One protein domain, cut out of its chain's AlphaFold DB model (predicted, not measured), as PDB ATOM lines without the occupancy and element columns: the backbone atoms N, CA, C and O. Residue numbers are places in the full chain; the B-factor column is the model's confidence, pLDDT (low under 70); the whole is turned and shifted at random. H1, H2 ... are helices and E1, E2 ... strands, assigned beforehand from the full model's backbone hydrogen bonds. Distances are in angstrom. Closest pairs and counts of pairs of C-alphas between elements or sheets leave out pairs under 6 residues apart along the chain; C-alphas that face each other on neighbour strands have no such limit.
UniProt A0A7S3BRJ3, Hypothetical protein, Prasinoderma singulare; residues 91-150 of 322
ATOM      1  N   GLN A  91     194.002 186.627 203.893       37.56
ATOM      2  CA  GLN A  91     194.627 187.530 204.878       37.56
ATOM      3  C   GLN A  91     194.039 188.956 204.904       37.56
ATOM      4  O   GLN A  91     194.396 189.746 205.776       37.56
ATOM      5  N   LEU A  92     193.126 189.293 203.990       48.19
ATOM      6  CA  LEU A  92     192.381 190.560 203.975       48.19
ATOM      7  C   LEU A  92     190.968 190.424 204.578       48.19
ATOM      8  O   LEU A  92     190.393 191.421 205.012       48.19
ATOM      9  N   VAL A  93     190.413 189.207 204.645       44.28
ATOM     10  CA  VAL A  93     189.000 188.955 205.016       44.28
ATOM     11  C   VAL A  93     188.707 189.198 206.505       44.28
ATOM     12  O   VAL A  93     187.569 189.471 206.876       44.28
ATOM     13  N   ALA A  94     189.715 189.120 207.379       46.72
ATOM     14  CA  ALA A  94     189.525 189.198 208.833       46.72
ATOM     15  C   ALA A  94     189.512 190.626 209.420       46.72
ATOM     16  O   ALA A  94     189.251 190.779 210.613       46.72
ATOM     17  N   SER A  95     189.806 191.655 208.614       44.62
ATOM     18  CA  SER A  95     190.122 193.002 209.124       44.62
ATOM     19  C   SER A  95     189.158 194.106 208.691       44.62
ATOM     20  O   SER A  95     189.201 195.182 209.277       44.62
ATOM     21  N   LEU A  96     188.291 193.862 207.702       55.84
ATOM     22  CA  LEU A  96     187.361 194.876 207.205       55.84
ATOM     23  C   LEU A  96     186.194 195.083 208.176       55.84
ATOM     24  O   LEU A  96     185.293 194.252 208.322       55.84
ATOM     25  N   THR A  97     186.234 196.222 208.855       63.19
ATOM     26  CA  THR A  97     185.199 196.696 209.770       63.19
ATOM     27  C   THR A  97     183.925 197.082 209.014       63.19
ATOM     28  O   THR A  97     183.957 197.395 207.825       63.19
ATOM     29  N   ASN A  98     182.776 197.113 209.707       62.44
ATOM     30  CA  ASN A  98     181.509 197.572 209.111       62.44
ATOM     31  C   ASN A  98     181.653 198.959 208.448       62.44
ATOM     32  O   ASN A  98     181.084 199.188 207.387       62.44
ATOM     33  N   GLN A  99     182.456 199.840 209.052       63.22
ATOM     34  CA  GLN A  99     182.701 201.199 208.579       63.22
ATOM     35  C   GLN A  99     183.447 201.227 207.235       63.22
ATOM     36  O   GLN A  99     183.095 201.997 206.350       63.22
ATOM     37  N   GLU A 100     184.427 200.346 207.022       71.19
ATOM     38  CA  GLU A 100     185.118 200.253 205.727       71.19
ATOM     39  C   GLU A 100     184.200 199.690 204.629       71.19
ATOM     40  O   GLU A 100     184.305 200.083 203.466       71.19
ATOM     41  N   VAL A 101     183.248 198.818 204.990       75.25
ATOM     42  CA  VAL A 101     182.190 198.352 204.077       75.25
ATOM     43  C   VAL A 101     181.238 199.494 203.705       75.25
ATOM     44  O   VAL A 101     180.931 199.663 202.524       75.25
ATOM     45  N   GLU A 102     180.817 200.311 204.675       75.56
ATOM     46  CA  GLU A 102     180.025 201.526 204.438       75.56
ATOM     47  C   GLU A 102     180.742 202.504 203.507       75.56
ATOM     48  O   GLU A 102     180.150 202.983 202.539       75.56
ATOM     49  N   ASP A 103     182.019 202.786 203.766       77.94
ATOM     50  CA  ASP A 103     182.792 203.752 202.989       77.94
ATOM     51  C   ASP A 103     183.052 203.259 201.559       77.94
ATOM     52  O   ASP A 103     182.974 204.056 200.623       77.94
ATOM     53  N   MET A 104     183.283 201.959 201.341       83.38
ATOM     54  CA  MET A 104     183.395 201.388 199.991       83.38
ATOM     55  C   MET A 104     182.055 201.374 199.235       83.38
ATOM     56  O   MET A 104     182.023 201.671 198.038       83.38
ATOM     57  N   LEU A 105     180.935 201.075 199.904       82.94
ATOM     58  CA  LEU A 105     179.597 201.139 199.296       82.94
ATOM     59  C   LEU A 105     179.193 202.579 198.948       82.94
ATOM     60  O   LEU A 105     178.625 202.818 197.878       82.94
ATOM     61  N   ARG A 106     179.543 203.546 199.805       81.69
ATOM     62  CA  ARG A 106     179.359 204.983 199.568       81.69
ATOM     63  C   ARG A 106     180.154 205.454 198.355       81.69
ATOM     64  O   ARG A 106     179.540 205.938 197.407       81.69
ATOM     65  N   GLN A 107     181.465 205.206 198.332       81.19
ATOM     66  CA  GLN A 107     182.337 205.551 197.203       81.19
ATOM     67  C   GLN A 107     181.839 204.933 195.891       81.19
ATOM     68  O   GLN A 107     181.844 205.582 194.845       81.19
ATOM     69  N   ARG A 108     181.328 203.694 195.930       83.88
ATOM     70  CA  ARG A 108     180.740 203.037 194.757       83.88
ATOM     71  C   ARG A 108     179.464 203.736 194.281       83.88
ATOM     72  O   ARG A 108     179.247 203.861 193.075       83.88
ATOM     73  N   SER A 109     178.613 204.175 195.207       79.81
ATOM     74  CA  SER A 109     177.412 204.955 194.899       79.81
ATOM     75  C   SER A 109     177.782 206.295 194.250       79.81
ATOM     76  O   SER A 109     177.261 206.632 193.187       79.81
ATOM     77  N   GLU A 110     178.756 207.007 194.820       77.06
ATOM     78  CA  GLU A 110     179.262 208.289 194.322       77.06
ATOM     79  C   GLU A 110     179.905 208.161 192.932       77.06
ATOM     80  O   GLU A 110     179.597 208.958 192.045       77.06
ATOM     81  N   ALA A 111     180.717 207.125 192.698       82.88
ATOM     82  CA  ALA A 111     181.294 206.825 191.386       82.88
ATOM     83  C   ALA A 111     180.200 206.576 190.330       82.88
ATOM     84  O   ALA A 111     180.240 207.142 189.236       82.88
ATOM     85  N   ARG A 112     179.141 205.825 190.674       77.25
ATOM     86  CA  ARG A 112     177.983 205.618 189.782       77.25
ATOM     87  C   ARG A 112     177.201 206.901 189.505       77.25
ATOM     88  O   ARG A 112     176.750 207.080 188.374       77.25
ATOM     89  N   MET A 113     177.050 207.797 190.484       71.62
ATOM     90  CA  MET A 113     176.434 209.118 190.272       71.62
ATOM     91  C   MET A 113     177.273 209.987 189.326       71.62
ATOM     92  O   MET A 113     176.721 210.659 188.455       71.62
ATOM     93  N   GLN A 114     178.600 209.914 189.443       78.94
ATOM     94  CA  GLN A 114     179.563 210.590 188.566       78.94
ATOM     95  C   GLN A 114     179.734 209.908 187.193       78.94
ATOM     96  O   GLN A 114     180.410 210.449 186.324       78.94
ATOM     97  N   ARG A 115     179.079 208.756 186.970       83.56
ATOM     98  CA  ARG A 115     179.212 207.886 185.781       83.56
ATOM     99  C   ARG A 115     180.612 207.291 185.581       83.56
ATOM    100  O   ARG A 115     180.919 206.804 184.495       83.56
ATOM    101  N   ASP A 116     181.430 207.268 186.629       84.12
ATOM    102  CA  ASP A 116     182.684 206.524 186.653       84.12
ATOM    103  C   ASP A 116     182.400 205.046 186.961       84.12
ATOM    104  O   ASP A 116     182.437 204.573 188.100       84.12
ATOM    105  N   TYR A 117     182.057 204.312 185.905       81.38
ATOM    106  CA  TYR A 117     181.784 202.882 185.996       81.38
ATOM    107  C   TYR A 117     183.047 202.060 186.276       81.38
ATOM    108  O   TYR A 117     182.948 201.030 186.935       81.38
ATOM    109  N   HIS A 118     184.228 202.525 185.853       85.94
ATOM    110  CA  HIS A 118     185.484 201.805 186.063       85.94
ATOM    111  C   HIS A 118     185.849 201.759 187.552       85.94
ATOM    112  O   HIS A 118     186.074 200.680 188.104       85.94
ATOM    113  N   THR A 119     185.800 202.905 188.235       80.25
ATOM    114  CA  THR A 119     185.997 202.970 189.691       80.25
ATOM    115  C   THR A 119     184.895 202.213 190.439       80.25
ATOM    116  O   THR A 119     185.179 201.493 191.397       80.25
ATOM    117  N   ALA A 120     183.637 202.287 189.983       78.75
ATOM    118  CA  ALA A 120     182.531 201.541 190.590       78.75
ATOM    119  C   ALA A 120     182.648 200.006 190.446       78.75
ATOM    120  O   ALA A 120     182.175 199.274 191.325       78.75
ATOM    121  N   ASP A 121     183.261 199.517 189.363       82.94
ATOM    122  CA  ASP A 121     183.558 198.099 189.142       82.94
ATOM    123  C   ASP A 121     184.754 197.639 189.987       82.94
ATOM    124  O   ASP A 121     184.638 196.622 190.669       82.94
ATOM    125  N   MET A 122     185.845 198.416 190.061       87.62
ATOM    126  CA  MET A 122     186.963 198.110 190.969       87.62
ATOM    127  C   MET A 122     186.504 198.020 192.433       87.62
ATOM    128  O   MET A 122     186.885 197.094 193.149       87.62
ATOM    129  N   LEU A 123     185.632 198.934 192.873       86.00
ATOM    130  CA  LEU A 123     185.048 198.900 194.218       86.00
ATOM    131  C   LEU A 123     184.123 197.690 194.427       86.00
ATOM    132  O   LEU A 123     184.144 197.095 195.504       86.00
ATOM    133  N   ARG A 124     183.344 197.275 193.414       84.44
ATOM    134  CA  ARG A 124     182.551 196.031 193.476       84.44
ATOM    135  C   ARG A 124     183.460 194.818 193.646       84.44
ATOM    136  O   ARG A 124     183.170 193.956 194.472       84.44
ATOM    137  N   ASP A 125     184.528 194.737 192.866       84.25
ATOM    138  CA  ASP A 125     185.396 193.563 192.853       84.25
ATOM    139  C   ASP A 125     186.238 193.487 194.139       84.25
ATOM    140  O   ASP A 125     186.412 192.397 194.683       84.25
ATOM    141  N   ARG A 126     186.617 194.634 194.724       83.12
ATOM    142  CA  ARG A 126     187.232 194.713 196.059       83.12
ATOM    143  C   ARG A 126     186.276 194.319 197.189       83.12
ATOM    144  O   ARG A 126     186.669 193.590 198.097       83.12
ATOM    145  N   LEU A 127     185.012 194.744 197.126       84.50
ATOM    146  CA  LEU A 127     183.970 194.292 198.056       84.50
ATOM    147  C   LEU A 127     183.750 192.771 197.929       84.50
ATOM    148  O   LEU A 127     183.693 192.065 198.935       84.50
ATOM    149  N   ARG A 128     183.738 192.234 196.703       81.31
ATOM    150  CA  ARG A 128     183.633 190.791 196.444       81.31
ATOM    151  C   ARG A 128     184.822 189.999 196.992       81.31
ATOM    152  O   ARG A 128     184.614 188.918 197.537       81.31
ATOM    153  N   GLU A 129     186.040 190.521 196.867       78.12
ATOM    154  CA  GLU A 129     187.260 189.942 197.452       78.12
ATOM    155  C   GLU A 129     187.178 189.873 198.988       78.12
ATOM    156  O   GLU A 129     187.579 188.880 199.587       78.12
ATOM    157  N   ALA A 130     186.553 190.872 199.617       74.94
ATOM    158  CA  ALA A 130     186.239 190.897 201.046       74.94
ATOM    159  C   ALA A 130     185.041 190.009 201.461       74.94
ATOM    160  O   ALA A 130     184.601 190.057 202.610       74.94
ATOM    161  N   GLY A 131     184.481 189.207 200.547       78.75
ATOM    162  CA  GLY A 131     183.335 188.333 200.817       78.75
ATOM    163  C   GLY A 131     181.969 189.033 200.810       78.75
ATOM    164  O   GLY A 131     180.981 188.436 201.242       78.75
ATOM    165  N   ILE A 132     181.893 190.272 200.315       81.06
ATOM    166  CA  ILE A 132     180.656 191.053 200.197       81.06
ATOM    167  C   ILE A 132     180.093 190.878 198.782       81.06
ATOM    168  O   ILE A 132     180.640 191.383 197.802       81.06
ATOM    169  N   GLN A 133     178.987 190.150 198.653       81.19
ATOM    170  CA  GLN A 133     178.288 189.995 197.380       81.19
ATOM    171  C   GLN A 133     177.386 191.205 197.141       81.19
ATOM    172  O   GLN A 133     176.675 191.627 198.046       81.19
ATOM    173  N   ILE A 134     177.384 191.745 195.922       81.94
ATOM    174  CA  ILE A 134     176.540 192.875 195.514       81.94
ATOM    175  C   ILE A 134     175.610 192.420 194.389       81.94
ATOM    176  O   ILE A 134     176.080 191.975 193.343       81.94
ATOM    177  N   ASP A 135     174.301 192.576 194.586       80.50
ATOM    178  CA  ASP A 135     173.285 192.438 193.547       80.50
ATOM    179  C   ASP A 135     172.749 193.824 193.155       80.50
ATOM    180  O   ASP A 135     171.918 194.430 193.832       80.50
ATOM    181  N   ASP A 136     173.221 194.320 192.011       73.12
ATOM    182  CA  ASP A 136     172.789 195.590 191.423       73.12
ATOM    183  C   ASP A 136     171.352 195.571 190.869       73.12
ATOM    184  O   ASP A 136     170.782 196.638 190.639       73.12
ATOM    185  N   ARG A 137     170.751 194.392 190.633       71.25
ATOM    186  CA  ARG A 137     169.363 194.273 190.156       71.25
ATOM    187  C   ARG A 137     168.379 194.462 191.302       71.25
ATOM    188  O   ARG A 137     167.380 195.153 191.125       71.25
ATOM    189  N   SER A 138     168.647 193.840 192.448       63.91
ATOM    190  CA  SER A 138     167.837 194.003 193.662       63.91
ATOM    191  C   SER A 138     168.302 195.164 194.552       63.91
ATOM    192  O   SER A 138     167.594 195.514 195.493       63.91
ATOM    193  N   LYS A 139     169.430 195.809 194.213       76.25
ATOM    194  CA  LYS A 139     170.038 196.951 194.924       76.25
ATOM    195  C   LYS A 139     170.427 196.622 196.363       76.25
ATOM    196  O   LYS A 139     170.233 197.429 197.273       76.25
ATOM    197  N   MET A 140     170.956 195.425 196.581       81.56
ATOM    198  CA  MET A 140     171.313 194.947 197.911       81.56
ATOM    199  C   MET A 140     172.615 194.157 197.907       81.56
ATOM    200  O   MET A 140     173.022 193.582 196.899       81.56
ATOM    201  N   TRP A 141     173.285 194.161 199.052       84.25
ATOM    202  CA  TRP A 141     174.517 193.428 199.291       84.25
ATOM    203  C   TRP A 141     174.350 192.463 200.464       84.25
ATOM    204  O   TRP A 141     173.460 192.624 201.304       84.25
ATOM    205  N   THR A 142     175.209 191.447 200.517       76.69
ATOM    206  CA  THR A 142     175.260 190.450 201.590       76.69
ATOM    207  C   THR A 142     176.708 190.138 201.964       76.69
ATOM    208  O   THR A 142     177.572 190.053 201.095       76.69
ATOM    209  N   ALA A 143     177.000 189.961 203.254       74.94
ATOM    210  CA  ALA A 143     178.316 189.529 203.733       74.94
ATOM    211  C   ALA A 143     178.196 188.806 205.078       74.94
ATOM    212  O   ALA A 143     177.720 189.383 206.055       74.94
ATOM    213  N   GLY A 144     178.611 187.537 205.147       62.81
ATOM    214  CA  GLY A 144     178.687 186.785 206.411       62.81
ATOM    215  C   GLY A 144     177.392 186.749 207.243       62.81
ATOM    216  O   GLY A 144     177.458 186.750 208.468       62.81
ATOM    217  N   GLY A 145     176.219 186.778 206.599       65.19
ATOM    218  CA  GLY A 145     174.908 186.829 207.266       65.19
ATOM    219  C   GLY A 145     174.356 188.238 207.536       65.19
ATOM    220  O   GLY A 145     173.193 188.362 207.908       65.19
ATOM    221  N   LYS A 146     175.139 189.297 207.297       68.44
ATOM    222  CA  LYS A 146     174.657 190.687 207.213       68.44
ATOM    223  C   LYS A 146     174.149 190.969 205.799       68.44
ATOM    224  O   LYS A 146     174.646 190.379 204.837       68.44
ATOM    225  N   SER A 147     173.198 191.886 205.661       74.62
ATOM    226  CA  SER A 147     172.700 192.352 204.365       74.62
ATOM    227  C   SER A 147     172.110 193.758 204.454       74.62
ATOM    228  O   SER A 147     171.800 194.235 205.546       74.62
ATOM    229  N   GLY A 148     171.942 194.418 203.308       75.75
ATOM    230  CA  GLY A 148     171.278 195.717 203.227       75.75
ATOM    231  C   GLY A 148     171.345 196.353 201.840       75.75
ATOM    232  O   GLY A 148     171.771 195.716 200.880       75.75
ATOM    233  N   SER A 149     170.867 197.590 201.723       78.44
ATOM    234  CA  SER A 149     170.797 198.361 200.482       78.44
ATOM    235  C   SER A 149     172.181 198.778 199.982       78.44
ATOM    236  O   SER A 149     173.056 199.165 200.751       78.44
ATOM    237  N   THR A 150     172.380 198.766 198.666       73.25
ATOM    238  CA  THR A 150     173.559 199.373 198.018       73.25
ATOM    239  C   THR A 150     173.348 200.847 197.668       73.25
ATOM    240  O   THR A 150     174.275 201.515 197.216       73.25
TER     241      THR A 150
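Overview. This is residues 91 to 150 of the 322 residues of the protein "Hypothetical protein" of Prasinoderma singulare (UniProt A0A7S3BRJ3). Two helices, H1 and H2, lie side by side as a helical hairpin, and a small antiparallel sheet of three short strands, E1, E2 and E3, sits beside this pair and meets it only loosely. Ahead of H1, residues 91 to 97 form a lead-in with no named element. The printed part has 60 residues, with two named helices and then three named strands along the chain, H1 H2 E1 E2 E3; the sheet's order is E1, E2, E3, and the class is mixed, helices and strands. The whole is compact, with a radius of gyration of the C-alphas of 10.9 A, and its C-alphas span 31 by 23 by 17 A.

Along the chain. Start at Gln 91 and go on to C-alpha 98 at (181.509, 197.572, 209.111), where H1 begins; it holds residues 98 to 113 and is 22.7 A long from first to last C-alpha. Next look at residues 117 to 129, which are H2, 18.1 A long. Then come the strands: E1 is residues 133 to 135, 6.8 A long; E2 is residues 140 to 143, 10.6 A long; and E3 is residues 146 to 149, 10.9 A long, ending at C-alpha 149 at (170.797, 198.361, 200.482).

Arrangement. Look first at H1 and H2, which touch and form a helical hairpin; their closest C-alphas, those of Arg 108 and Ala 120, are 4.8 A apart. They run opposite ways at a shallow tilt of 23 degrees. In both helices every O i to N i+4 pair is within hydrogen-bond range. H2 is on the sheet but only grazes it, with its residues 124 to 128; the closest C-alphas of H2 and E1 are those of Arg 124 and Ile 134, 7.1 A apart. H2 and E2 are near each other, with 5 pairs of C-alphas within 10 A. H1 is only just on the sheet, with 5 pairs of C-alphas within 10 A, and only grazes it with its residues 98 to 105. The strands form a meander, each the antiparallel neighbour of the one before. In the hairpin of E1 and E2, find N 133 and O 142 at 2.8 A, within hydrogen-bond range; in the hairpin of E2 and E3, N 141 and O 148 are at 2.8 A.

Size, cuts and confidence. The two C-alphas farthest apart, those of Gln 91 and Gln 114, are 32.0 A apart. The printed part has no cut, and the four links between its named elements are tight. The mean pLDDT of the printed part is 74.5; the model's confidence is under 70 at residues 91 to 99, residue 138 and residues 144 to 146.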